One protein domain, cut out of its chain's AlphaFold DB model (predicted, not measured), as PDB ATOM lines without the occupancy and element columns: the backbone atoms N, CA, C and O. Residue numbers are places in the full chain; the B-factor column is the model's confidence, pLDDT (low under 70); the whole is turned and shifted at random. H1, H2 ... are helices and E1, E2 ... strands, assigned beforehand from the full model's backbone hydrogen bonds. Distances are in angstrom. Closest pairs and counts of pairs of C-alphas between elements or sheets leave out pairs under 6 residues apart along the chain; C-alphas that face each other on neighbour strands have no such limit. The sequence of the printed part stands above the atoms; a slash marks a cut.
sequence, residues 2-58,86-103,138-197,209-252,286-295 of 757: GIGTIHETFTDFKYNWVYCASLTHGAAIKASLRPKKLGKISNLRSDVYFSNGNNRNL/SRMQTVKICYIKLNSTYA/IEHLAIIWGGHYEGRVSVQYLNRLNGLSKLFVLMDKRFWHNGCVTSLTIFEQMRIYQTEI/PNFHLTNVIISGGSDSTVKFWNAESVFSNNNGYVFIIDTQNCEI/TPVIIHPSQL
ATOM      1  N   GLY A   2      28.322 -49.288  52.612       47.59
ATOM      2  CA  GLY A   2      27.160 -50.148  52.354       47.59
ATOM      3  C   GLY A   2      25.938 -49.394  51.828       47.59
ATOM      4  O   GLY A   2      24.863 -49.553  52.385       47.59
ATOM      5  N   ILE A   3      26.086 -48.559  50.791       57.66
ATOM      6  CA  ILE A   3      24.937 -47.901  50.159       57.66
ATOM      7  C   ILE A   3      24.102 -48.966  49.442       57.66
ATOM      8  O   ILE A   3      24.394 -49.331  48.310       57.66
ATOM      9  N   GLY A   4      23.087 -49.484  50.133       59.69
ATOM     10  CA  GLY A   4      22.313 -50.638  49.669       59.69
ATOM     11  C   GLY A   4      21.429 -50.381  48.445       59.69
ATOM     12  O   GLY A   4      21.149 -51.311  47.699       59.69
ATOM     13  N   THR A   5      20.989 -49.138  48.204       80.19
ATOM     14  CA  THR A   5      20.067 -48.833  47.093       80.19
ATOM     15  C   THR A   5      20.295 -47.430  46.541       80.19
ATOM     16  O   THR A   5      20.263 -46.440  47.285       80.19
ATOM     17  N   ILE A   6      20.502 -47.347  45.228       82.75
ATOM     18  CA  ILE A   6      20.561 -46.095  44.470       82.75
ATOM     19  C   ILE A   6      19.133 -45.746  44.055       82.75
ATOM     20  O   ILE A   6      18.457 -46.560  43.438       82.75
ATOM     21  N   HIS A   7      18.677 -44.557  44.431       85.88
ATOM     22  CA  HIS A   7      17.312 -44.095  44.171       85.88
ATOM     23  C   HIS A   7      17.268 -43.085  43.031       85.88
ATOM     24  O   HIS A   7      16.293 -43.041  42.293       85.88
ATOM     25  N   GLU A   8      18.331 -42.299  42.866       89.50
ATOM     26  CA  GLU A   8      18.430 -41.364  41.756       89.50
ATOM     27  C   GLU A   8      19.845 -41.322  41.213       89.50
ATOM     28  O   GLU A   8      20.825 -41.422  41.958       89.50
ATOM     29  N   THR A   9      19.943 -41.193  39.895       89.75
ATOM     30  CA  THR A   9      21.215 -41.068  39.201       89.75
ATOM     31  C   THR A   9      21.178 -39.866  38.291       89.75
ATOM     32  O   THR A   9      20.168 -39.557  37.666       89.75
ATOM     33  N   PHE A  10      22.306 -39.185  38.215       90.69
ATOM     34  CA  PHE A  10      22.488 -38.072  37.316       90.69
ATOM     35  C   PHE A  10      23.846 -38.207  36.652       90.69
ATOM     36  O   PHE A  10      24.857 -38.400  37.323       90.69
ATOM     37  N   THR A  11      23.877 -38.074  35.334       90.25
ATOM     38  CA  THR A  11      25.090 -38.272  34.549       90.25
ATOM     39  C   THR A  11      25.419 -37.016  33.759       90.25
ATOM     40  O   THR A  11      24.595 -36.544  32.981       90.25
ATOM     41  N   ASP A  12      26.648 -36.515  33.903       87.19
ATOM     42  CA  ASP A  12      27.190 -35.486  33.020       87.19
ATOM     43  C   ASP A  12      28.264 -36.094  32.106       87.19
ATOM     44  O   ASP A  12      29.447 -36.192  32.452       87.19
ATOM     45  N   PHE A  13      27.841 -36.509  30.908       87.19
ATOM     46  CA  PHE A  13      28.737 -37.065  29.891       87.19
ATOM     47  C   PHE A  13      29.761 -36.045  29.384       87.19
ATOM     48  O   PHE A  13      30.878 -36.424  29.039       87.19
ATOM     49  N   LYS A  14      29.430 -34.746  29.392       88.00
ATOM     50  CA  LYS A  14      30.350 -33.690  28.943       88.00
ATOM     51  C   LYS A  14      31.566 -33.603  29.864       88.00
ATOM     52  O   LYS A  14      32.691 -33.455  29.390       88.00
ATOM     53  N   TYR A  15      31.355 -33.731  31.174       87.31
ATOM     54  CA  TYR A  15      32.426 -33.652  32.174       87.31
ATOM     55  C   TYR A  15      32.875 -35.017  32.727       87.31
ATOM     56  O   TYR A  15      33.787 -35.077  33.555       87.31
ATOM     57  N   ASN A  16      32.330 -36.119  32.203       87.31
ATOM     58  CA  ASN A  16      32.707 -37.504  32.510       87.31
ATOM     59  C   ASN A  16      32.593 -37.879  33.998       87.31
ATOM     60  O   ASN A  16      33.497 -38.512  34.565       87.31
ATOM     61  N   TRP A  17      31.485 -37.511  34.636       89.31
ATOM     62  CA  TRP A  17      31.176 -37.935  36.001       89.31
ATOM     63  C   TRP A  17      29.684 -38.248  36.175       89.31
ATOM     64  O   TRP A  17      28.837 -37.775  35.420       89.31
ATOM     65  N   VAL A  18      29.378 -39.071  37.176       90.94
ATOM     66  CA  VAL A  18      28.024 -39.500  37.548       90.94
ATOM     67  C   VAL A  18      27.805 -39.273  39.039       90.94
ATOM     68  O   VAL A  18      28.724 -39.480  39.830       90.94
ATOM     69  N   TYR A  19      26.601 -38.852  39.412       91.06
ATOM     70  CA  TYR A  19      26.096 -38.860  40.777       91.06
ATOM     71  C   TYR A  19      25.088 -39.976  40.970       91.06
ATOM     72  O   TYR A  19      24.167 -40.126  40.174       91.06
ATOM     73  N   CYS A  20      25.221 -40.687  42.082       89.62
ATOM     74  CA  CYS A  20      24.250 -41.662  42.552       89.62
ATOM     75  C   CYS A  20      23.800 -41.259  43.954       89.62
ATOM     76  O   CYS A  20      24.620 -41.203  44.870       89.62
ATOM     77  N   ALA A  21      22.514 -40.976  44.126       89.38
ATOM     78  CA  ALA A  21      21.904 -40.620  45.397       89.38
ATOM     79  C   ALA A  21      21.177 -41.818  46.020       89.38
ATOM     80  O   ALA A  21      20.530 -42.614  45.339       89.38
ATOM     81  N   SER A  22      21.265 -41.928  47.340       86.81
ATOM     82  CA  SER A  22      20.632 -42.967  48.138       86.81
ATOM     83  C   SER A  22      19.829 -42.355  49.272       86.81
ATOM     84  O   SER A  22      20.376 -41.657  50.129       86.81
ATOM     85  N   LEU A  23      18.531 -42.661  49.299       84.81
ATOM     86  CA  LEU A  23      17.623 -42.178  50.334       84.81
ATOM     87  C   LEU A  23      17.848 -42.863  51.683       84.81
ATOM     88  O   LEU A  23      17.783 -42.217  52.729       84.81
ATOM     89  N   THR A  24      18.174 -44.158  51.651       77.62
ATOM     90  CA  THR A  24      18.409 -44.975  52.851       77.62
ATOM     91  C   THR A  24      19.578 -44.451  53.674       77.62
ATOM     92  O   THR A  24      19.514 -44.446  54.899       77.62
ATOM     93  N   HIS A  25      20.608 -43.944  52.999       79.06
ATOM     94  CA  HIS A  25      21.812 -43.410  53.631       79.06
ATOM     95  C   HIS A  25      21.822 -41.878  53.707       79.06
ATOM     96  O   HIS A  25      22.720 -41.311  54.327       79.06
ATOM     97  N   GLY A  26      20.860 -41.209  53.057       82.69
ATOM     98  CA  GLY A  26      20.860 -39.757  52.881       82.69
ATOM     99  C   GLY A  26      22.170 -39.264  52.267       82.69
ATOM    100  O   GLY A  26      22.737 -38.281  52.744       82.69
ATOM    101  N   ALA A  27      22.692 -39.991  51.278       85.44
ATOM    102  CA  ALA A  27      24.024 -39.769  50.729       85.44
ATOM    103  C   ALA A  27      24.020 -39.761  49.199       85.44
ATOM    104  O   ALA A  27      23.308 -40.545  48.579       85.44
ATOM    105  N   ALA A  28      24.845 -38.910  48.592       87.44
ATOM    106  CA  ALA A  28      25.132 -38.919  47.162       87.44
ATOM    107  C   ALA A  28      26.620 -39.165  46.920       87.44
ATOM    108  O   ALA A  28      27.466 -38.589  47.597       87.44
ATOM    109  N   ILE A  29      26.947 -40.011  45.950       88.56
ATOM    110  CA  ILE A  29      28.325 -40.328  45.574       88.56
ATOM    111  C   ILE A  29      28.572 -39.894  44.142       88.56
ATOM    112  O   ILE A  29      27.805 -40.235  43.247       88.56
ATOM    113  N   LYS A  30      29.680 -39.191  43.938       90.75
ATOM    114  CA  LYS A  30      30.264 -38.898  42.642       90.75
ATOM    115  C   LYS A  30      31.227 -40.009  42.236       90.75
ATOM    116  O   LYS A  30      32.123 -40.371  42.995       90.75
ATOM    117  N   ALA A  31      31.107 -40.488  41.009       88.50
ATOM    118  CA  ALA A  31      32.072 -41.393  40.398       88.50
ATOM    119  C   ALA A  31      32.497 -40.884  39.018       88.50
ATOM    120  O   ALA A  31      31.798 -40.095  38.379       88.50
ATOM    121  N   SER A  32      33.673 -41.309  38.551       88.00
ATOM    122  CA  SER A  32      34.130 -40.973  37.200       88.00
ATOM    123  C   SER A  32      33.482 -41.884  36.156       88.00
ATOM    124  O   SER A  32      33.263 -43.065  36.404       88.00
ATOM    125  N   LEU A  33      33.219 -41.333  34.969       88.00
ATOM    126  CA  LEU A  33      32.780 -42.072  33.780       88.00
ATOM    127  C   LEU A  33      33.904 -42.316  32.772       88.00
ATOM    128  O   LEU A  33      33.678 -42.868  31.701       88.00
ATOM    129  N   ARG A  34      35.139 -41.905  33.084       87.81
ATOM    130  CA  ARG A  34      36.267 -42.128  32.175       87.81
ATOM    131  C   ARG A  34      36.524 -43.634  32.046       87.81
ATOM    132  O   ARG A  34      36.588 -44.281  33.087       87.81
ATOM    133  N   PRO A  35      36.805 -44.182  30.850       82.62
ATOM    134  CA  PRO A  35      36.949 -45.630  30.643       82.62
ATOM    135  C   PRO A  35      37.893 -46.337  31.635       82.62
ATOM    136  O   PRO A  35      37.582 -47.405  32.142       82.62
ATOM    137  N   LYS A  36      39.014 -45.702  32.014       84.69
ATOM    138  CA  LYS A  36      39.994 -46.256  32.978       84.69
ATOM    139  C   LYS A  36      39.634 -46.052  34.463       84.69
ATOM    140  O   LYS A  36      40.305 -46.580  35.351       84.69
ATOM    141  N   LYS A  37      38.622 -45.231  34.755       85.12
ATOM    142  CA  LYS A  37      38.179 -44.849  36.109       85.12
ATOM    143  C   LYS A  37      36.664 -45.009  36.295       85.12
ATOM    144  O   LYS A  37      36.121 -44.434  37.233       85.12
ATOM    145  N   LEU A  38      36.002 -45.769  35.424       85.25
ATOM    146  CA  LEU A  38      34.553 -45.929  35.434       85.25
ATOM    147  C   LEU A  38      34.094 -46.467  36.794       85.25
ATOM    148  O   LEU A  38      34.639 -47.453  37.287       85.25
ATOM    149  N   GLY A  39      33.156 -45.770  37.432       78.62
ATOM    150  CA  GLY A  39      32.632 -46.138  38.749       78.62
ATOM    151  C   GLY A  39      33.610 -45.929  39.913       78.62
ATOM    152  O   GLY A  39      33.227 -46.107  41.067       78.62
ATOM    153  N   LYS A  40      34.860 -45.513  39.657       80.38
ATOM    154  CA  LYS A  40      35.838 -45.268  40.721       80.38
ATOM    155  C   LYS A  40      35.563 -43.929  41.398       80.38
ATOM    156  O   LYS A  40      35.480 -42.883  40.746       80.38
ATOM    157  N   ILE A  41      35.499 -43.980  42.724       83.12
ATOM    158  CA  ILE A  41      35.505 -42.811  43.602       83.12
ATOM    159  C   ILE A  41      36.957 -42.353  43.722       83.12
ATOM    160  O   ILE A  41      37.823 -43.132  44.120       83.12
ATOM    161  N   SER A  42      37.242 -41.111  43.340       79.19
ATOM    162  CA  SER A  42      38.618 -40.604  43.323       79.19
ATOM    163  C   SER A  42      39.075 -40.128  44.697       79.19
ATOM    164  O   SER A  42      40.233 -40.310  45.064       79.19
ATOM    165  N   ASN A  43      38.159 -39.544  45.468       81.69
ATOM    166  CA  ASN A  43      38.419 -39.049  46.805       81.69
ATOM    167  C   ASN A  43      37.128 -39.102  47.627       81.69
ATOM    168  O   ASN A  43      36.232 -38.283  47.444       81.69
ATOM    169  N   LEU A  44      37.061 -40.035  48.581       78.44
ATOM    170  CA  LEU A  44      35.894 -40.234  49.449       78.44
ATOM    171  C   LEU A  44      35.421 -38.945  50.135       78.44
ATOM    172  O   LEU A  44      34.226 -38.763  50.325       78.44
ATOM    173  N   ARG A  45      36.333 -38.028  50.480       75.56
ATOM    174  CA  ARG A  45      35.988 -36.781  51.172       75.56
ATOM    175  C   ARG A  45      35.337 -35.747  50.255       75.56
ATOM    176  O   ARG A  45      34.541 -34.948  50.730       75.56
ATOM    177  N   SER A  46      35.722 -35.705  48.982       77.06
ATOM    178  CA  SER A  46      35.173 -34.736  48.025       77.06
ATOM    179  C   SER A  46      34.065 -35.311  47.159       77.06
ATOM    180  O   SER A  46      33.334 -34.546  46.552       77.06
ATOM    181  N   ASP A  47      33.971 -36.632  47.054       83.56
ATOM    182  CA  ASP A  47      33.060 -37.298  46.132       83.56
ATOM    183  C   ASP A  47      31.835 -37.887  46.844       83.56
ATOM    184  O   ASP A  47      30.838 -38.159  46.188       83.56
ATOM    185  N   VAL A  48      31.857 -38.055  48.169       85.00
ATOM    186  CA  VAL A  48      30.683 -38.469  48.953       85.00
ATOM    187  C   VAL A  48      30.056 -37.243  49.580       85.00
ATOM    188  O   VAL A  48      30.771 -36.427  50.138       85.00
ATOM    189  N   TYR A  49      28.737 -37.133  49.538       83.06
ATOM    190  CA  TYR A  49      27.963 -36.020  50.057       83.06
ATOM    191  C   TYR A  49      26.805 -36.529  50.905       83.06
ATOM    192  O   TYR A  49      26.267 -37.593  50.620       83.06
ATOM    193  N   PHE A  50      26.395 -35.765  51.918       83.69
ATOM    194  CA  PHE A  50      25.309 -36.149  52.820       83.69
ATOM    195  C   PHE A  50      24.242 -35.062  52.916       83.69
ATOM    196  O   PHE A  50      24.555 -33.871  52.972       83.69
ATOM    197  N   SER A  51      22.983 -35.482  53.026       79.62
ATOM    198  CA  SER A  51      21.809 -34.608  53.119       79.62
ATOM    199  C   SER A  51      21.792 -33.729  54.377       79.62
ATOM    200  O   SER A  51      21.021 -32.775  54.454       79.62
ATOM    201  N   ASN A  52      22.584 -34.078  55.395       73.75
ATOM    202  CA  ASN A  52      22.747 -33.321  56.638       73.75
ATOM    203  C   ASN A  52      23.863 -32.264  56.557       73.75
ATOM    204  O   ASN A  52      24.116 -31.581  57.543       73.75
ATOM    205  N   GLY A  53      24.551 -32.142  55.418       63.88
ATOM    206  CA  GLY A  53      25.656 -31.202  55.268       63.88
ATOM    207  C   GLY A  53      26.950 -31.639  55.964       63.88
ATOM    208  O   GLY A  53      27.890 -30.852  56.005       63.88
ATOM    209  N   ASN A  54      27.065 -32.891  56.439       58.25
ATOM    210  CA  ASN A  54      28.282 -33.411  57.094       58.25
ATOM    211  C   ASN A  54      29.497 -33.533  56.168       58.25
ATOM    212  O   ASN A  54      30.557 -34.007  56.590       58.25
ATOM    213  N   ASN A  55      29.387 -33.073  54.923       50.22
ATOM    214  CA  ASN A  55      30.567 -32.871  54.118       50.22
ATOM    215  C   ASN A  55      31.340 -31.675  54.655       50.22
ATOM    216  O   ASN A  55      31.047 -30.530  54.329       50.22
ATOM    217  N   ARG A  56      32.306 -31.986  55.530       46.25
ATOM    218  CA  ARG A  56      33.274 -31.076  56.148       46.25
ATOM    219  C   ARG A  56      33.580 -29.902  55.216       46.25
ATOM    220  O   ARG A  56      34.373 -30.047  54.285       46.25
ATOM    221  N   ASN A  57      32.986 -28.747  55.519       38.62
ATOM    222  CA  ASN A  57      33.422 -27.452  55.019       38.62
ATOM    223  C   ASN A  57      34.907 -27.311  55.350       38.62
ATOM    224  O   ASN A  57      35.287 -27.037  56.481       38.62
ATOM    225  N   LEU A  58      35.758 -27.548  54.358       42.44
ATOM    226  CA  LEU A  58      37.201 -27.400  54.489       42.44
ATOM    227  C   LEU A  58      37.661 -25.961  54.256       42.44
ATOM    228  O   LEU A  58      38.865 -25.737  54.218       42.44
ATOM    229  N   SER A  86      18.652 -38.643  59.690       60.97
ATOM    230  CA  SER A  86      19.258 -38.629  58.347       60.97
ATOM    231  C   SER A  86      18.453 -39.330  57.247       60.97
ATOM    232  O   SER A  86      18.758 -39.135  56.071       60.97
ATOM    233  N   ARG A  87      17.419 -40.102  57.599       76.19
ATOM    234  CA  ARG A  87      16.617 -40.861  56.630       76.19
ATOM    235  C   ARG A  87      15.860 -39.927  55.690       76.19
ATOM    236  O   ARG A  87      15.038 -39.116  56.131       76.19
ATOM    237  N   MET A  88      16.130 -40.062  54.396       85.00
ATOM    238  CA  MET A  88      15.434 -39.326  53.344       85.00
ATOM    239  C   MET A  88      14.241 -40.127  52.834       85.00
ATOM    240  O   MET A  88      14.272 -41.356  52.818       85.00
ATOM    241  N   GLN A  89      13.201 -39.414  52.419       86.81
ATOM    242  CA  GLN A  89      12.019 -39.965  51.763       86.81
ATOM    243  C   GLN A  89      12.033 -39.700  50.258       86.81
ATOM    244  O   GLN A  89      11.517 -40.503  49.490       86.81
ATOM    245  N   THR A  90      12.627 -38.587  49.835       88.88
ATOM    246  CA  THR A  90      12.679 -38.192  48.429       88.88
ATOM    247  C   THR A  90      13.958 -37.406  48.147       88.88
ATOM    248  O   THR A  90      14.533 -36.771  49.039       88.88
ATOM    249  N   VAL A  91      14.440 -37.506  46.916       91.44
ATOM    250  CA  VAL A  91      15.592 -36.780  46.386       91.44
ATOM    251  C   VAL A  91      15.229 -36.325  44.980       91.44
ATOM    252  O   VAL A  91      14.361 -36.924  44.352       91.44
ATOM    253  N   LYS A  92      15.825 -35.219  44.536       91.44
ATOM    254  CA  LYS A  92      15.747 -34.767  43.150       91.44
ATOM    255  C   LYS A  92      17.049 -34.111  42.739       91.44
ATOM    256  O   LYS A  92      17.566 -33.259  43.469       91.44
ATOM    257  N   ILE A  93      17.569 -34.477  41.572       90.44
ATOM    258  CA  ILE A  93      18.773 -33.877  40.998       90.44
ATOM    259  C   ILE A  93      18.384 -33.037  39.779       90.44
ATOM    260  O   ILE A  93      17.718 -33.513  38.864       90.44
ATOM    261  N   CYS A  94      18.785 -31.767  39.750       88.69
ATOM    262  CA  CYS A  94      18.382 -30.838  38.692       88.69
ATOM    263  C   CYS A  94      19.464 -29.810  38.363       88.69
ATOM    264  O   CYS A  94      20.271 -29.426  39.214       88.69
ATOM    265  N   TYR A  95      19.476 -29.355  37.110       86.25
ATOM    266  CA  TYR A  95      20.270 -28.200  36.708       86.25
ATOM    267  C   TYR A  95      19.597 -26.920  37.169       86.25
ATOM    268  O   TYR A  95      18.378 -26.799  37.094       86.25
ATOM    269  N   ILE A  96      20.408 -25.967  37.617       83.44
ATOM    270  CA  ILE A  96      19.941 -24.641  37.992       83.44
ATOM    271  C   ILE A  96      20.951 -23.566  37.593       83.44
ATOM    272  O   ILE A  96      22.161 -23.803  37.489       83.44
ATOM    273  N   LYS A  97      20.455 -22.342  37.446       77.06
ATOM    274  CA  LYS A  97      21.284 -21.144  37.305       77.06
ATOM    275  C   LYS A  97      21.222 -20.369  38.609       77.06
ATOM    276  O   LYS A  97      20.161 -19.875  38.977       77.06
ATOM    277  N   LEU A  98      22.347 -20.284  39.317       71.44
ATOM    278  CA  LEU A  98      22.437 -19.438  40.507       71.44
ATOM    279  C   LEU A  98      22.527 -17.974  40.084       71.44
ATOM    280  O   LEU A  98      23.224 -17.648  39.122       71.44
ATOM    281  N   ASN A  99      21.857 -17.094  40.821       65.31
ATOM    282  CA  ASN A  99      21.894 -15.666  40.530       65.31
ATOM    283  C   ASN A  99      23.333 -15.108  40.666       65.31
ATOM    284  O   ASN A  99      24.073 -15.471  41.589       65.31
ATOM    285  N   SER A 100      23.750 -14.238  39.739       52.94
ATOM    286  CA  SER A 100      25.155 -13.815  39.566       52.94
ATOM    287  C   SER A 100      25.735 -13.086  40.786       52.94
ATOM    288  O   SER A 100      26.920 -13.223  41.096       52.94
ATOM    289  N   THR A 101      24.892 -12.401  41.562       53.19
ATOM    290  CA  THR A 101      25.250 -11.785  42.851       53.19
ATOM    291  C   THR A 101      25.795 -12.786  43.873       53.19
ATOM    292  O   THR A 101      26.621 -12.416  44.710       53.19
ATOM    293  N   TYR A 102      25.394 -14.058  43.800       51.09
ATOM    294  CA  TYR A 102      25.879 -15.120  44.688       51.09
ATOM    295  C   TYR A 102      27.041 -15.917  44.093       51.09
ATOM    296  O   TYR A 102      27.824 -16.496  44.848       51.09
ATOM    297  N   ALA A 103      27.198 -15.928  42.764       47.72
ATOM    298  CA  ALA A 103      28.370 -16.515  42.118       47.72
ATOM    299  C   ALA A 103      29.666 -15.806  42.556       47.72
ATOM    300  O   ALA A 103      30.641 -16.472  42.907       47.72
ATOM    301  N   ILE A 138      27.839 -20.000  35.196       64.69
ATOM    302  CA  ILE A 138      28.243 -21.363  35.496       64.69
ATOM    303  C   ILE A 138      26.968 -22.063  35.934       64.69
ATOM    304  O   ILE A 138      26.414 -21.780  36.993       64.69
ATOM    305  N   GLU A 139      26.475 -22.946  35.080       74.62
ATOM    306  CA  GLU A 139      25.370 -23.818  35.433       74.62
ATOM    307  C   GLU A 139      25.782 -24.665  36.636       74.62
ATOM    308  O   GLU A 139      26.892 -25.206  36.713       74.62
ATOM    309  N   HIS A 140      24.881 -24.746  37.601       85.25
ATOM    310  CA  HIS A 140      25.068 -25.491  38.826       85.25
ATOM    311  C   HIS A 140      24.167 -26.719  38.812       85.25
ATOM    312  O   HIS A 140      23.126 -26.747  38.157       85.25
ATOM    313  N   LEU A 141      24.588 -27.751  39.535       89.06
ATOM    314  CA  LEU A 141      23.749 -28.906  39.816       89.06
ATOM    315  C   LEU A 141      23.216 -28.762  41.240       89.06
ATOM    316  O   LEU A 141      23.999 -28.527  42.157       89.06
ATOM    317  N   ALA A 142      21.912 -28.901  41.436       89.75
ATOM    318  CA  ALA A 142      21.287 -28.935  42.748       89.75
ATOM    319  C   ALA A 142      20.825 -30.361  43.063       89.75
ATOM    320  O   ALA A 142      20.120 -30.980  42.268       89.75
ATOM    321  N   ILE A 143      21.210 -30.864  44.235       91.31
ATOM    322  CA  ILE A 143      20.646 -32.075  44.830       91.31
ATOM    323  C   ILE A 143      19.732 -31.637  45.968       91.31
ATOM    324  O   ILE A 143      20.199 -31.063  46.952       91.31
ATOM    325  N   ILE A 144      18.437 -31.887  45.819       92.69
ATOM    326  CA  ILE A 144      17.399 -31.491  46.768       92.69
ATOM    327  C   ILE A 144      16.948 -32.738  47.513       92.69
ATOM    328  O   ILE A 144      16.663 -33.759  46.897       92.69
ATOM    329  N   TRP A 145      16.875 -32.649  48.831       92.12
ATOM    330  CA  TRP A 145      16.581 -33.759  49.720       92.12
ATOM    331  C   TRP A 145      15.352 -33.464  50.571       92.12
ATOM    332  O   TRP A 145      15.234 -32.374  51.133       92.12
ATOM    333  N   GLY A 146      14.470 -34.451  50.708       90.62
ATOM    334  CA  GLY A 146      13.284 -34.403  51.556       90.62
ATOM    335  C   GLY A 146      13.362 -35.464  52.649       90.62
ATOM    336  O   GLY A 146      13.576 -36.644  52.369       90.62
ATOM    337  N   GLY A 147      13.220 -35.051  53.905       87.19
ATOM    338  CA  GLY A 147      13.344 -35.929  55.067       87.19
ATOM    339  C   GLY A 147      12.113 -36.791  55.333       87.19
ATOM    340  O   GLY A 147      10.983 -36.377  55.086       87.19
ATOM    341  N   HIS A 148      12.338 -37.978  55.900       81.62
ATOM    342  CA  HIS A 148      11.270 -38.913  56.255       81.62
ATOM    343  C   HIS A 148      10.616 -38.603  57.613       81.62
ATOM    344  O   HIS A 148       9.399 -38.566  57.699       81.62
ATOM    345  N   TYR A 149      11.392 -38.346  58.673       73.00
ATOM    346  CA  TYR A 149      10.829 -38.174  60.028       73.00
ATOM    347  C   TYR A 149      10.657 -36.717  60.475       73.00
ATOM    348  O   TYR A 149       9.854 -36.443  61.355       73.00
ATOM    349  N   GLU A 150      11.415 -35.784  59.896       71.62
ATOM    350  CA  GLU A 150      11.479 -34.391  60.376       71.62
ATOM    351  C   GLU A 150      10.948 -33.371  59.365       71.62
ATOM    352  O   GLU A 150      11.130 -32.177  59.569       71.62
ATOM    353  N   GLY A 151      10.386 -33.811  58.232       81.00
ATOM    354  CA  GLY A 151       9.861 -32.898  57.210       81.00
ATOM    355  C   GLY A 151      10.865 -31.880  56.665       81.00
ATOM    356  O   GLY A 151      10.489 -30.861  56.081       81.00
ATOM    357  N   ARG A 152      12.154 -32.130  56.906       87.81
ATOM    358  CA  ARG A 152      13.253 -31.239  56.560       87.81
ATOM    359  C   ARG A 152      13.479 -31.245  55.057       87.81
ATOM    360  O   ARG A 152      13.425 -32.299  54.423       87.81
ATOM    361  N   VAL A 153      13.805 -30.080  54.515       89.31
ATOM    362  CA  VAL A 153      14.204 -29.918  53.116       89.31
ATOM    363  C   VAL A 153      15.603 -29.321  53.098       89.31
ATOM    364  O   VAL A 153      15.854 -28.311  53.756       89.31
ATOM    365  N   SER A 154      16.532 -29.958  52.388       89.00
ATOM    366  CA  SER A 154      17.894 -29.447  52.217       89.00
ATOM    367  C   SER A 154      18.317 -29.483  50.761       89.00
ATOM    368  O   SER A 154      17.829 -30.288  49.974       89.00
ATOM    369  N   VAL A 155      19.212 -28.576  50.386       88.69
ATOM    370  CA  VAL A 155      19.707 -28.440  49.019       88.69
ATOM    371  C   VAL A 155      21.213 -28.367  49.049       88.69
ATOM    372  O   VAL A 155      21.807 -27.626  49.832       88.69
ATOM    373  N   GLN A 156      21.832 -29.115  48.153       88.50
ATOM    374  CA  GLN A 156      23.255 -29.080  47.926       88.50
ATOM    375  C   GLN A 156      23.548 -28.648  46.498       88.50
ATOM    376  O   GLN A 156      23.221 -29.346  45.544       88.50
ATOM    377  N   TYR A 157      24.200 -27.501  46.369       86.75
ATOM    378  CA  TYR A 157      24.649 -26.960  45.101       86.75
ATOM    379  C   TYR A 157      26.070 -27.407  44.807       86.75
ATOM    380  O   TYR A 157      26.984 -27.250  45.621       86.75
ATOM    381  N   LEU A 158      26.262 -27.918  43.604       87.06
ATOM    382  CA  LEU A 158      27.512 -28.435  43.090       87.06
ATOM    383  C   LEU A 158      27.893 -27.653  41.829       87.06
ATOM    384  O   LEU A 158      27.047 -27.171  41.072       87.06
ATOM    385  N   ASN A 159      29.189 -27.499  41.593       85.81
ATOM    386  CA  ASN A 159      29.686 -26.943  40.342       85.81
ATOM    387  C   ASN A 159      29.628 -28.019  39.249       85.81
ATOM    388  O   ASN A 159      30.194 -29.098  39.412       85.81
ATOM    389  N   ARG A 160      28.965 -27.726  38.124       86.56
ATOM    390  CA  ARG A 160      28.807 -28.671  37.011       86.56
ATOM    391  C   ARG A 160      30.146 -29.094  36.389       86.56
ATOM    392  O   ARG A 160      30.303 -30.236  35.981       86.56
ATOM    393  N   LEU A 161      31.143 -28.211  36.338       85.69
ATOM    394  CA  LEU A 161      32.420 -28.525  35.683       85.69
ATOM    395  C   LEU A 161      33.163 -29.672  36.375       85.69
ATOM    396  O   LEU A 161      33.782 -30.507  35.723       85.69
ATOM    397  N   ASN A 162      33.123 -29.698  37.705       83.25
ATOM    398  CA  ASN A 162      33.962 -30.585  38.505       83.25
ATOM    399  C   ASN A 162      33.179 -31.459  39.491       83.25
ATOM    400  O   ASN A 162      33.799 -32.291  40.153       83.25
ATOM    401  N   GLY A 163      31.861 -31.290  39.614       80.56
ATOM    402  CA  GLY A 163      31.039 -31.973  40.610       80.56
ATOM    403  C   GLY A 163      31.581 -31.769  42.027       80.56
ATOM    404  O   GLY A 163      31.720 -32.726  42.782       80.56
ATOM    405  N   LEU A 164      32.036 -30.561  42.362       82.94
ATOM    406  CA  LEU A 164      32.441 -30.214  43.725       82.94
ATOM    407  C   LEU A 164      31.345 -29.399  44.399       82.94
ATOM    408  O   LEU A 164      30.751 -28.520  43.771       82.94
ATOM    409  N   SER A 165      31.104 -29.667  45.684       80.06
ATOM    410  CA  SER A 165      30.151 -28.880  46.470       80.06
ATOM    411  C   SER A 165      30.572 -27.426  46.554       80.06
ATOM    412  O   SER A 165      31.682 -27.099  46.970       80.06
ATOM    413  N   LYS A 166      29.637 -26.564  46.171       81.56
ATOM    414  CA  LYS A 166      29.730 -25.115  46.284       81.56
ATOM    415  C   LYS A 166      29.052 -24.638  47.559       81.56
ATOM    416  O   LYS A 166      29.605 -23.800  48.263       81.56
ATOM    417  N   LEU A 167      27.857 -25.153  47.843       80.19
ATOM    418  CA  LEU A 167      27.004 -24.622  48.898       80.19
ATOM    419  C   LEU A 167      26.009 -25.680  49.380       80.19
ATOM    420  O   LEU A 167      25.499 -26.467  48.590       80.19
ATOM    421  N   PHE A 168      25.712 -25.663  50.675       83.19
ATOM    422  CA  PHE A 168      24.647 -26.450  51.283       83.19
ATOM    423  C   PHE A 168      23.695 -25.509  52.017       83.19
ATOM    424  O   PHE A 168      24.145 -24.625  52.746       83.19
ATOM    425  N   VAL A 169      22.393 -25.696  51.818       83.31
ATOM    426  CA  VAL A 169      21.340 -24.891  52.437       83.31
ATOM    427  C   VAL A 169      20.323 -25.824  53.066       83.31
ATOM    428  O   VAL A 169      19.837 -26.751  52.423       83.31
ATOM    429  N   LEU A 170      19.985 -25.568  54.323       84.12
ATOM    430  CA  LEU A 170      18.935 -26.276  55.042       84.12
ATOM    431  C   LEU A 170      17.774 -25.311  55.274       84.12
ATOM    432  O   LEU A 170      17.992 -24.177  55.700       84.12
ATOM    433  N   MET A 171      16.552 -25.764  55.001       83.19
ATOM    434  CA  MET A 171      15.352 -25.008  55.338       83.19
ATOM    435  C   MET A 171      15.277 -24.805  56.858       83.19
ATOM    436  O   MET A 171      15.582 -25.719  57.625       83.19
ATOM    437  N   ASP A 172      14.870 -23.616  57.304       77.75
ATOM    438  CA  ASP A 172      14.717 -23.312  58.732       77.75
ATOM    439  C   ASP A 172      13.718 -24.284  59.382       77.75
ATOM    440  O   ASP A 172      12.663 -24.584  58.814       77.75
ATOM    441  N   LYS A 173      14.052 -24.761  60.588       78.69
ATOM    442  CA  LYS A 173      13.256 -25.709  61.377       78.69
ATOM    443  C   LYS A 173      11.806 -25.271  61.560       78.69
ATOM    444  O   LYS A 173      10.919 -26.116  61.599       78.69
ATOM    445  N   ARG A 174      11.546 -23.962  61.631       78.06
ATOM    446  CA  ARG A 174      10.184 -23.411  61.764       78.06
ATOM    447  C   ARG A 174       9.293 -23.686  60.553       78.06
ATOM    448  O   ARG A 174       8.076 -23.635  60.679       78.06
ATOM    449  N   PHE A 175       9.889 -23.964  59.396       81.38
ATOM    450  CA  PHE A 175       9.172 -24.215  58.151       81.38
ATOM    451  C   PHE A 175       9.216 -25.682  57.720       81.38
ATOM    452  O   PHE A 175       8.682 -26.011  56.663       81.38
ATOM    453  N   TRP A 176       9.795 -26.580  58.521       86.12
ATOM    454  CA  TRP A 176       9.773 -28.020  58.252       86.12
ATOM    455  C   TRP A 176       8.349 -28.550  58.163       86.12
ATOM    456  O   TRP A 176       7.438 -28.027  58.805       86.12
ATOM    457  N   HIS A 177       8.130 -29.543  57.303       84.12
ATOM    458  CA  HIS A 177       6.865 -30.271  57.303       84.12
ATOM    459  C   HIS A 177       6.658 -30.952  58.661       84.12
ATOM    460  O   HIS A 177       7.608 -31.406  59.293       84.12
ATOM    461  N   ASN A 178       5.406 -31.035  59.098       82.81
ATOM    462  CA  ASN A 178       5.041 -31.748  60.322       82.81
ATOM    463  C   ASN A 178       5.046 -33.279  60.127       82.81
ATOM    464  O   ASN A 178       4.809 -34.024  61.073       82.81
ATOM    465  N   GLY A 179       5.311 -33.746  58.901       84.56
ATOM    466  CA  GLY A 179       5.402 -35.153  58.519       84.56
ATOM    467  C   GLY A 179       6.528 -35.407  57.512       84.56
ATOM    468  O   GLY A 179       7.468 -34.620  57.409       84.56
ATOM    469  N   CYS A 180       6.453 -36.506  56.760       87.12
ATOM    470  CA  CYS A 180       7.465 -36.819  55.754       87.12
ATOM    471  C   CYS A 180       7.326 -35.905  54.529       87.12
ATOM    472  O   CYS A 180       6.220 -35.522  54.151       87.12
ATOM    473  N   VAL A 181       8.447 -35.559  53.894       89.00
ATOM    474  CA  VAL A 181       8.432 -34.889  52.588       89.00
ATOM    475  C   VAL A 181       8.229 -35.958  51.525       89.00
ATOM    476  O   VAL A 181       9.104 -36.793  51.313       89.00
ATOM    477  N   THR A 182       7.077 -35.965  50.877       85.06
ATOM    478  CA  THR A 182       6.682 -37.004  49.919       85.06
ATOM    479  C   THR A 182       7.031 -36.635  48.484       85.06
ATOM    480  O   THR A 182       7.351 -37.513  47.689       85.06
ATOM    481  N   SER A 183       7.021 -35.340  48.156       86.31
ATOM    482  CA  SER A 183       7.253 -34.845  46.800       86.31
ATOM    483  C   SER A 183       8.163 -33.621  46.798       86.31
ATOM    484  O   SER A 183       8.045 -32.747  47.657       86.31
ATOM    485  N   LEU A 184       9.038 -33.533  45.794       89.44
ATOM    486  CA  LEU A 184       9.932 -32.400  45.563       89.44
ATOM    487  C   LEU A 184       9.943 -31.996  44.093       89.44
ATOM    488  O   LEU A 184      10.047 -32.820  43.181       89.44
ATOM    489  N   THR A 185       9.926 -30.694  43.853       87.81
ATOM    490  CA  THR A 185      10.257 -30.127  42.551       87.81
ATOM    491  C   THR A 185      10.919 -28.764  42.710       87.81
ATOM    492  O   THR A 185      10.936 -28.196  43.801       87.81
ATOM    493  N   ILE A 186      11.516 -28.256  41.639       84.81
ATOM    494  CA  ILE A 186      12.171 -26.950  41.623       84.81
ATOM    495  C   ILE A 186      11.628 -26.117  40.472       84.81
ATOM    496  O   ILE A 186      11.242 -26.647  39.430       84.81
ATOM    497  N   PHE A 187      11.623 -24.810  40.677       80.31
ATOM    498  CA  PHE A 187      11.219 -23.821  39.704       80.31
ATOM    499  C   PHE A 187      12.286 -22.734  39.610       80.31
ATOM    500  O   PHE A 187      12.583 -22.060  40.596       80.31
ATOM    501  N   GLU A 188      12.889 -22.566  38.432       71.31
ATOM    502  CA  GLU A 188      14.036 -21.664  38.263       71.31
ATOM    503  C   GLU A 188      13.690 -20.201  38.563       71.31
ATOM    504  O   GLU A 188      14.496 -19.491  39.161       71.31
ATOM    505  N   GLN A 189      12.507 -19.729  38.161       69.50
ATOM    506  CA  GLN A 189      12.099 -18.334  38.349       69.50
ATOM    507  C   GLN A 189      10.596 -18.219  38.560       69.50
ATOM    508  O   GLN A 189       9.833 -18.414  37.623       69.50
ATOM    509  N   MET A 190      10.168 -17.850  39.764       66.75
ATOM    510  CA  MET A 190       8.765 -17.628  40.107       66.75
ATOM    511  C   MET A 190       8.525 -16.141  40.359       66.75
ATOM    512  O   MET A 190       9.292 -15.492  41.070       66.75
ATOM    513  N   ARG A 191       7.444 -15.598  39.797       64.06
ATOM    514  CA  ARG A 191       6.958 -14.262  40.149       64.06
ATOM    515  C   ARG A 191       5.737 -14.437  41.027       64.06
ATOM    516  O   ARG A 191       4.790 -15.082  40.607       64.06
ATOM    517  N   ILE A 192       5.789 -13.897  42.237       59.12
ATOM    518  CA  ILE A 192       4.644 -13.902  43.142       59.12
ATOM    519  C   ILE A 192       4.125 -12.481  43.213       59.12
ATOM    520  O   ILE A 192       4.861 -11.557  43.576       59.12
ATOM    521  N   TYR A 193       2.864 -12.327  42.836       56.25
ATOM    522  CA  TYR A 193       2.143 -11.080  42.979       56.25
ATOM    523  C   TYR A 193       1.488 -11.118  44.350       56.25
ATOM    524  O   TYR A 193       0.598 -11.929  44.595       56.25
ATOM    525  N   GLN A 194       1.937 -10.267  45.268       49.94
ATOM    526  CA  GLN A 194       1.198 -10.096  46.509       49.94
ATOM    527  C   GLN A 194      -0.084  -9.331  46.177       49.94
ATOM    528  O   GLN A 194      -0.073  -8.113  46.005       49.94
ATOM    529  N   THR A 195      -1.196 -10.051  46.049       44.56
ATOM    530  CA  THR A 195      -2.523  -9.448  46.142       44.56
ATOM    531  C   THR A 195      -2.736  -9.069  47.599       44.56
ATOM    532  O   THR A 195      -3.148  -9.895  48.411       44.56
ATOM    533  N   GLU A 196      -2.401  -7.832  47.955       45.44
ATOM    534  CA  GLU A 196      -3.022  -7.225  49.127       45.44
ATOM    535  C   GLU A 196      -4.530  -7.221  48.874       45.44
ATOM    536  O   GLU A 196      -4.988  -6.796  47.811       45.44
ATOM    537  N   ILE A 197      -5.295  -7.765  49.822       43.00
ATOM    538  CA  ILE A 197      -6.740  -7.570  49.866       43.00
ATOM    539  C   ILE A 197      -6.910  -6.067  50.074       43.00
ATOM    540  O   ILE A 197      -6.716  -5.559  51.175       43.00
ATOM    541  N   PRO A 209       3.404  -5.485  45.014       51.03
ATOM    542  CA  PRO A 209       4.807  -5.843  45.132       51.03
ATOM    543  C   PRO A 209       5.068  -7.158  44.390       51.03
ATOM    544  O   PRO A 209       4.527  -8.215  44.720       51.03
ATOM    545  N   ASN A 210       5.896  -7.064  43.348       53.22
ATOM    546  CA  ASN A 210       6.332  -8.197  42.541       53.22
ATOM    547  C   ASN A 210       7.546  -8.836  43.204       53.22
ATOM    548  O   ASN A 210       8.667  -8.334  43.075       53.22
ATOM    549  N   PHE A 211       7.351  -9.967  43.874       61.03
ATOM    550  CA  PHE A 211       8.474 -10.768  44.342       61.03
ATOM    551  C   PHE A 211       9.000 -11.605  43.185       61.03
ATOM    552  O   PHE A 211       8.319 -12.497  42.683       61.03
ATOM    553  N   HIS A 212      10.226 -11.317  42.757       64.81
ATOM    554  CA  HIS A 212      10.946 -12.159  41.813       64.81
ATOM    555  C   HIS A 212      11.788 -13.162  42.601       64.81
ATOM    556  O   HIS A 212      12.847 -12.821  43.127       64.81
ATOM    557  N   LEU A 213      11.305 -14.394  42.713       70.00
ATOM    558  CA  LEU A 213      12.019 -15.473  43.381       70.00
ATOM    559  C   LEU A 213      12.763 -16.310  42.344       70.00
ATOM    560  O   LEU A 213      12.217 -16.666  41.301       70.00
ATOM    561  N   THR A 214      14.016 -16.632  42.633       72.38
ATOM    562  CA  THR A 214      14.866 -17.509  41.825       72.38
ATOM    563  C   THR A 214      15.086 -18.825  42.568       72.38
ATOM    564  O   THR A 214      15.196 -18.831  43.792       72.38
ATOM    565  N   ASN A 215      15.119 -19.939  41.835       76.56
ATOM    566  CA  ASN A 215      15.340 -21.297  42.344       76.56
ATOM    567  C   ASN A 215      14.420 -21.660  43.527       76.56
ATOM    568  O   ASN A 215      14.870 -22.047  44.608       76.56
ATOM    569  N   VAL A 216      13.110 -21.518  43.312       84.25
ATOM    570  CA  VAL A 216      12.076 -21.868  44.292       84.25
ATOM    571  C   VAL A 216      11.909 -23.378  44.338       84.25
ATOM    572  O   VAL A 216      11.564 -24.012  43.344       84.25
ATOM    573  N   ILE A 217      12.123 -23.958  45.508       89.00
ATOM    574  CA  ILE A 217      11.876 -25.371  45.771       89.00
ATOM    575  C   ILE A 217      10.446 -25.518  46.249       89.00
ATOM    576  O   ILE A 217      10.003 -24.787  47.129       89.00
ATOM    577  N   ILE A 218       9.735 -26.473  45.676       89.81
ATOM    578  CA  ILE A 218       8.358 -26.774  46.027       89.81
ATOM    579  C   ILE A 218       8.350 -28.170  46.642       89.81
ATOM    580  O   ILE A 218       8.699 -29.148  45.976       89.81
ATOM    581  N   SER A 219       7.976 -28.260  47.915       91.81
ATOM    582  CA  SER A 219       7.918 -29.508  48.672       91.81
ATOM    583  C   SER A 219       6.492 -29.824  49.107       91.81
ATOM    584  O   SER A 219       5.776 -28.958  49.601       91.81
ATOM    585  N   GLY A 220       6.075 -31.073  48.913       87.06
ATOM    586  CA  GLY A 220       4.810 -31.605  49.410       87.06
ATOM    587  C   GLY A 220       5.058 -32.527  50.591       87.06
ATOM    588  O   GLY A 220       5.975 -33.350  50.532       87.06
ATOM    589  N   GLY A 221       4.264 -32.380  51.648       86.06
ATOM    590  CA  GLY A 221       4.360 -33.219  52.838       86.06
ATOM    591  C   GLY A 221       3.176 -34.162  53.034       86.06
ATOM    592  O   GLY A 221       2.074 -33.948  52.522       86.06
ATOM    593  N   SER A 222       3.381 -35.177  53.874       82.62
ATOM    594  CA  SER A 222       2.293 -35.979  54.453       82.62
ATOM    595  C   SER A 222       1.456 -35.208  55.477       82.62
ATOM    596  O   SER A 222       0.491 -35.741  56.007       82.62
ATOM    597  N   ASP A 223       1.850 -33.973  55.786       79.62
ATOM    598  CA  ASP A 223       1.071 -33.000  56.553       79.62
ATOM    599  C   ASP A 223       0.088 -32.216  55.673       79.62
ATOM    600  O   ASP A 223      -0.470 -31.219  56.120       79.62
ATOM    601  N   SER A 224      -0.093 -32.646  54.417       76.94
ATOM    602  CA  SER A 224      -1.029 -32.052  53.457       76.94
ATOM    603  C   SER A 224      -0.681 -30.631  53.016       76.94
ATOM    604  O   SER A 224      -1.486 -29.977  52.346       76.94
ATOM    605  N   THR A 225       0.519 -30.154  53.350       81.19
ATOM    606  CA  THR A 225       0.974 -28.816  52.980       81.19
ATOM    607  C   THR A 225       1.925 -28.855  51.792       81.19
ATOM    608  O   THR A 225       2.815 -29.706  51.705       81.19
ATOM    609  N   VAL A 226       1.757 -27.903  50.875       82.75
ATOM    610  CA  VAL A 226       2.752 -27.578  49.851       82.75
ATOM    611  C   VAL A 226       3.511 -26.344  50.304       82.75
ATOM    612  O   VAL A 226       2.899 -25.328  50.626       82.75
ATOM    613  N   LYS A 227       4.840 -26.414  50.320       86.50
ATOM    614  CA  LYS A 227       5.708 -25.310  50.725       86.50
ATOM    615  C   LYS A 227       6.577 -24.867  49.565       86.50
ATOM    616  O   LYS A 227       7.197 -25.689  48.903       86.50
ATOM    617  N   PHE A 228       6.630 -23.564  49.343       85.94
ATOM    618  CA  PHE A 228       7.453 -22.910  48.336       85.94
ATOM    619  C   PHE A 228       8.578 -22.207  49.053       85.94
ATOM    620  O   PHE A 228       8.329 -21.237  49.756       85.94
ATOM    621  N   TRP A 229       9.800 -22.674  48.883       86.38
ATOM    622  CA  TRP A 229      10.960 -22.170  49.587       86.38
ATOM    623  C   TRP A 229      11.970 -21.590  48.605       86.38
ATOM    624  O   TRP A 229      12.493 -22.289  47.739       86.38
ATOM    625  N   ASN A 230      12.292 -20.307  48.761       83.44
ATOM    626  CA  ASN A 230      13.419 -19.712  48.053       83.44
ATOM    627  C   ASN A 230      14.729 -20.016  48.807       83.44
ATOM    628  O   ASN A 230      15.095 -19.310  49.754       83.44
ATOM    629  N   ALA A 231      15.468 -21.034  48.358       75.06
ATOM    630  CA  ALA A 231      16.747 -21.413  48.964       75.06
ATOM    631  C   ALA A 231      17.863 -20.367  48.789       75.06
ATOM    632  O   ALA A 231      18.839 -20.400  49.537       75.06
ATOM    633  N   GLU A 232      17.734 -19.418  47.856       71.12
ATOM    634  CA  GLU A 232      18.690 -18.314  47.688       71.12
ATOM    635  C   GLU A 232      18.429 -17.143  48.655       71.12
ATOM    636  O   GLU A 232      19.336 -16.375  48.975       71.12
ATOM    637  N   SER A 233      17.210 -17.005  49.185       63.75
ATOM    638  CA  SER A 233      16.857 -15.876  50.066       63.75
ATOM    639  C   SER A 233      17.477 -15.947  51.470       63.75
ATOM    640  O   SER A 233      17.703 -14.905  52.089       63.75
ATOM    641  N   VAL A 234      17.875 -17.143  51.923       56.34
ATOM    642  CA  VAL A 234      18.529 -17.395  53.227       56.34
ATOM    643  C   VAL A 234      19.819 -16.572  53.413       56.34
ATOM    644  O   VAL A 234      20.222 -16.274  54.534       56.34
ATOM    645  N   PHE A 235      20.453 -16.131  52.324       53.16
ATOM    646  CA  PHE A 235      21.715 -15.380  52.348       53.16
ATOM    647  C   PHE A 235      21.565 -13.870  52.562       53.16
ATOM    648  O   PHE A 235      22.570 -13.156  52.595       53.16
ATOM    649  N   SER A 236      20.334 -13.368  52.660       49.00
ATOM    650  CA  SER A 236      20.045 -11.928  52.729       49.00
ATOM    651  C   SER A 236      19.753 -11.411  54.147       49.00
ATOM    652  O   SER A 236      19.196 -10.331  54.294       49.00
ATOM    653  N   ASN A 237      20.114 -12.163  55.198       42.78
ATOM    654  CA  ASN A 237      19.682 -11.965  56.600       42.78
ATOM    655  C   ASN A 237      18.160 -12.053  56.821       42.78
ATOM    656  O   ASN A 237      17.703 -12.012  57.962       42.78
ATOM    657  N   ASN A 238      17.384 -12.236  55.756       44.12
ATOM    658  CA  ASN A 238      15.975 -12.561  55.825       44.12
ATOM    659  C   ASN A 238      15.837 -14.085  55.803       44.12
ATOM    660  O   ASN A 238      16.323 -14.753  54.889       44.12
ATOM    661  N   ASN A 239      15.192 -14.629  56.839       51.06
ATOM    662  CA  ASN A 239      14.725 -16.015  56.866       51.06
ATOM    663  C   ASN A 239      14.051 -16.295  55.525       51.06
ATOM    664  O   ASN A 239      13.196 -15.507  55.119       51.06
ATOM    665  N   GLY A 240      14.493 -17.333  54.812       56.69
ATOM    666  CA  GLY A 240      14.092 -17.498  53.424       56.69
ATOM    667  C   GLY A 240      12.572 -17.457  53.253       56.69
ATOM    668  O   GLY A 240      11.844 -17.936  54.123       56.69
ATOM    669  N   TYR A 241      12.091 -16.853  52.167       61.47
ATOM    670  CA  TYR A 241      10.652 -16.735  51.936       61.47
ATOM    671  C   TYR A 241      10.060 -18.130  51.756       61.47
ATOM    672  O   TYR A 241      10.500 -18.883  50.878       61.47
ATOM    673  N   VAL A 242       9.088 -18.456  52.611       62.97
ATOM    674  CA  VAL A 242       8.307 -19.684  52.527       62.97
ATOM    675  C   VAL A 242       6.835 -19.334  52.360       62.97
ATOM    676  O   VAL A 242       6.263 -18.686  53.234       62.97
ATOM    677  N   PHE A 243       6.229 -19.782  51.263       70.81
ATOM    678  CA  PHE A 243       4.774 -19.765  51.082       70.81
ATOM    679  C   PHE A 243       4.236 -21.157  51.374       70.81
ATOM    680  O   PHE A 243       4.851 -22.144  50.977       70.81
ATOM    681  N   ILE A 244       3.110 -21.243  52.076       73.75
ATOM    682  CA  ILE A 244       2.503 -22.513  52.483       73.75
ATOM    683  C   ILE A 244       1.081 -22.554  51.933       73.75
ATOM    684  O   ILE A 244       0.325 -21.608  52.132       73.75
ATOM    685  N   ILE A 245       0.733 -23.648  51.260       69.56
ATOM    686  CA  ILE A 245      -0.621 -23.952  50.801       69.56
ATOM    687  C   ILE A 245      -1.097 -25.190  51.553       69.56
ATOM    688  O   ILE A 245      -0.488 -26.255  51.442       69.56
ATOM    689  N   ASP A 246      -2.182 -25.051  52.306       70.25
ATOM    690  CA  ASP A 246      -2.862 -26.169  52.958       70.25
ATOM    691  C   ASP A 246      -3.914 -26.763  52.012       70.25
ATOM    692  O   ASP A 246      -4.893 -26.109  51.648       70.25
ATOM    693  N   THR A 247      -3.703 -28.014  51.596       65.44
ATOM    694  CA  THR A 247      -4.600 -28.698  50.653       65.44
ATOM    695  C   THR A 247      -5.862 -29.269  51.297       65.44
ATOM    696  O   THR A 247      -6.797 -29.607  50.567       65.44
ATOM    697  N   GLN A 248      -5.926 -29.375  52.631       62.00
ATOM    698  CA  GLN A 248      -7.132 -29.830  53.333       62.00
ATOM    699  C   GLN A 248      -8.184 -28.724  53.395       62.00
ATOM    700  O   GLN A 248      -9.353 -28.976  53.127       62.00
ATOM    701  N   ASN A 249      -7.755 -27.487  53.647       56.88
ATOM    702  CA  ASN A 249      -8.642 -26.355  53.925       56.88
ATOM    703  C   ASN A 249      -8.853 -25.410  52.722       56.88
ATOM    704  O   ASN A 249      -9.171 -24.238  52.888       56.88
ATOM    705  N   CYS A 250      -8.683 -25.893  51.487       45.09
ATOM    706  CA  CYS A 250      -8.791 -25.060  50.278       45.09
ATOM    707  C   CYS A 250     -10.178 -24.418  50.039       45.09
ATOM    708  O   CYS A 250     -10.272 -23.511  49.219       45.09
ATOM    709  N   GLU A 251     -11.239 -24.859  50.724       38.28
ATOM    710  CA  GLU A 251     -12.618 -24.362  50.534       38.28
ATOM    711  C   GLU A 251     -12.841 -22.922  51.031       38.28
ATOM    712  O   GLU A 251     -13.824 -22.286  50.666       38.28
ATOM    713  N   ILE A 252     -11.913 -22.360  51.809       31.94
ATOM    714  CA  ILE A 252     -12.129 -21.086  52.515       31.94
ATOM    715  C   ILE A 252     -11.822 -19.847  51.637       31.94
ATOM    716  O   ILE A 252     -12.072 -18.713  52.031       31.94
ATOM    717  N   THR A 286       6.669 -11.115  59.133       27.91
ATOM    718  CA  THR A 286       5.716 -12.208  59.299       27.91
ATOM    719  C   THR A 286       5.803 -13.118  58.071       27.91
ATOM    720  O   THR A 286       5.798 -12.613  56.946       27.91
ATOM    721  N   PRO A 287       5.901 -14.452  58.229       26.64
ATOM    722  CA  PRO A 287       5.699 -15.352  57.100       26.64
ATOM    723  C   PRO A 287       4.331 -15.048  56.482       26.64
ATOM    724  O   PRO A 287       3.353 -14.883  57.213       26.64
ATOM    725  N   VAL A 288       4.255 -14.964  55.151       32.56
ATOM    726  CA  VAL A 288       2.970 -14.884  54.446       32.56
ATOM    727  C   VAL A 288       2.364 -16.283  54.498       32.56
ATOM    728  O   VAL A 288       2.476 -17.085  53.574       32.56
ATOM    729  N   ILE A 289       1.797 -16.614  55.656       29.81
ATOM    730  CA  ILE A 289       0.947 -17.781  55.809       29.81
ATOM    731  C   ILE A 289      -0.347 -17.396  55.110       29.81
ATOM    732  O   ILE A 289      -1.156 -16.647  55.655       29.81
ATOM    733  N   ILE A 290      -0.527 -17.883  53.887       29.12
ATOM    734  CA  ILE A 290      -1.840 -17.921  53.251       29.12
ATOM    735  C   ILE A 290      -2.593 -19.037  53.976       29.12
ATOM    736  O   ILE A 290      -2.706 -20.166  53.508       29.12
ATOM    737  N   HIS A 291      -2.994 -18.742  55.213       26.00
ATOM    738  CA  HIS A 291      -3.904 -19.595  55.946       26.00
ATOM    739  C   HIS A 291      -5.240 -19.452  55.216       26.00
ATOM    740  O   HIS A 291      -5.733 -18.323  55.117       26.00
ATOM    741  N   PRO A 292      -5.847 -20.536  54.706       28.88
ATOM    742  CA  PRO A 292      -7.290 -20.531  54.536       28.88
ATOM    743  C   PRO A 292      -7.852 -20.155  55.909       28.88
ATOM    744  O   PRO A 292      -7.459 -20.737  56.927       28.88
ATOM    745  N   SER A 293      -8.581 -19.047  55.956       26.78
ATOM    746  CA  SER A 293      -8.841 -18.306  57.183       26.78
ATOM    747  C   SER A 293      -9.425 -19.199  58.275       26.78
ATOM    748  O   SER A 293     -10.315 -20.019  58.066       26.78
ATOM    749  N   GLN A 294      -8.931 -18.993  59.494       30.50
ATOM    750  CA  GLN A 294      -9.658 -19.342  60.702       30.50
ATOM    751  C   GLN A 294     -10.966 -18.544  60.729       30.50
ATOM    752  O   GLN A 294     -10.996 -17.447  61.272       30.50
ATOM    753  N   LEU A 295     -12.037 -19.078  60.151       28.78
ATOM    754  CA  LEU A 295     -13.401 -18.583  60.316       28.78
ATOM    755  C   LEU A 295     -14.356 -19.773  60.164       28.78
ATOM    756  O   LEU A 295     -14.762 -20.113  59.067       28.78
TER     757      LEU A 295
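AT A GLANCE: This is residues 2 to 58, 86 to 103, 138 to 197, 209 to 252 and 286 to 295 of the 757 residues of an uncharacterized protein of Smittium culicis (UniProt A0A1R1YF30). Three small sheets of four strands each stand face to face in a row, with the sheet E5 E6 E7 E8 in the middle, E1 E2 E3 E4 on one face of it and E9 E10 E11 E12 on the other. The strands of the first two sheets run at only 14 degrees to each other, while the third sheet is crossed on the middle one at 44 degrees; three helices of four residues each lie at the margins. The printed part has 189 residues, in the order E1 E2 E3 H1 E4 E5 H2 E6 E7 E8 E9 E10 E11 H3 E12; each sheet is antiparallel, its strands side by side in chain order, and the class is mostly strand. The whole is compact, with a radius of gyration of the C-alphas of 17.6 A, and elongated in outline, spanning 65 by 36 by 27 A.

HOW THE PARTS SIT: E1, residues 8 to 12, E2, residues 17 to 22, and E3, residues 27 to 32, form a meander, each strand the antiparallel neighbour of the one before. N 10 and O 19 are 2.9 A apart in the hairpin E1 and E2, and N 20 and O 29 are 2.9 A apart in the hairpin E2 and E3. E4, residues 48 to 50, is the edge strand beside E3, with N 28 and O 49 2.8 A apart. H1, residues 44 to 47, only grazes this sheet. The next sheet begins with the edge strand E5, residues 88 to 97, antiparallel to E6, residues 139 to 147, with N 94 and O 142 3.0 A apart. E6, E7, residues 153 to 159, and E8, residues 164 to 170, form a second meander, with N 143 and O 156 2.8 A apart, and N 155 and O 169 2.8 A apart. The closest C-alphas of E1 and E5 are those of Phe 10 and Ile 93, 6.7 A apart. H2, residues 100 to 103, is not on any of the three sheets. In the third sheet E9, residues 181 to 193, is antiparallel to E10, residues 210 to 221, with N 187 and O 216 2.8 A apart. E10 and E11, residues 225 to 230, form a hairpin, with N 219 and O 227 2.9 A apart; E12, residues 242 to 246, follows as the edge strand, with N 228 and O 243 2.8 A apart. H3, residues 233 to 236, only grazes this sheet, with residue 233. The closest C-alphas of E6 and E9 are those of Gly 146 and Val 181, 5.0 A apart. These three sheets are in a stack of sheets, face to face in turn; E1 and E9, for instance, are apart. H1, H2 and H3 are too short for an O i to N i+4 pair; their single O i to N i+3 pair is within hydrogen-bond range in H2 and H3, but not in H1.

IN THESE COORDINATES: E1 begins at C-alpha 8 (18.430, -41.364, 41.756). E5 measures 24.9 A from C-alpha 88 to C-alpha 97 and bends by 52 degrees at residue 94; E6 measures 26.0 A and E7 20.3 A. E9, 26.4 A long, begins at C-alpha 181 (8.432, -34.889, 52.588) and bends by 90 degrees at residue 188. E10, 27.1 A long, bends by 82 degrees at residue 214. E12 ends at C-alpha 246 (-2.862, -26.169, 52.958).

THE WHOLE: The two C-alphas farthest apart, those of Lys 36 and Leu 295, are 66.1 A apart. Residues 59 to 85, 104 to 137, 198 to 208 and 253 to 285 are not printed; the C-alpha gaps across these cuts are 21.5, 8.2, 12.6 and 21.1 A. The link E3 to H1, 11 residues, is long. The mean pLDDT of the printed part is 73.8; 56 residues are under 70, among them 189 to 197, 233 to 242 and 286 to 295.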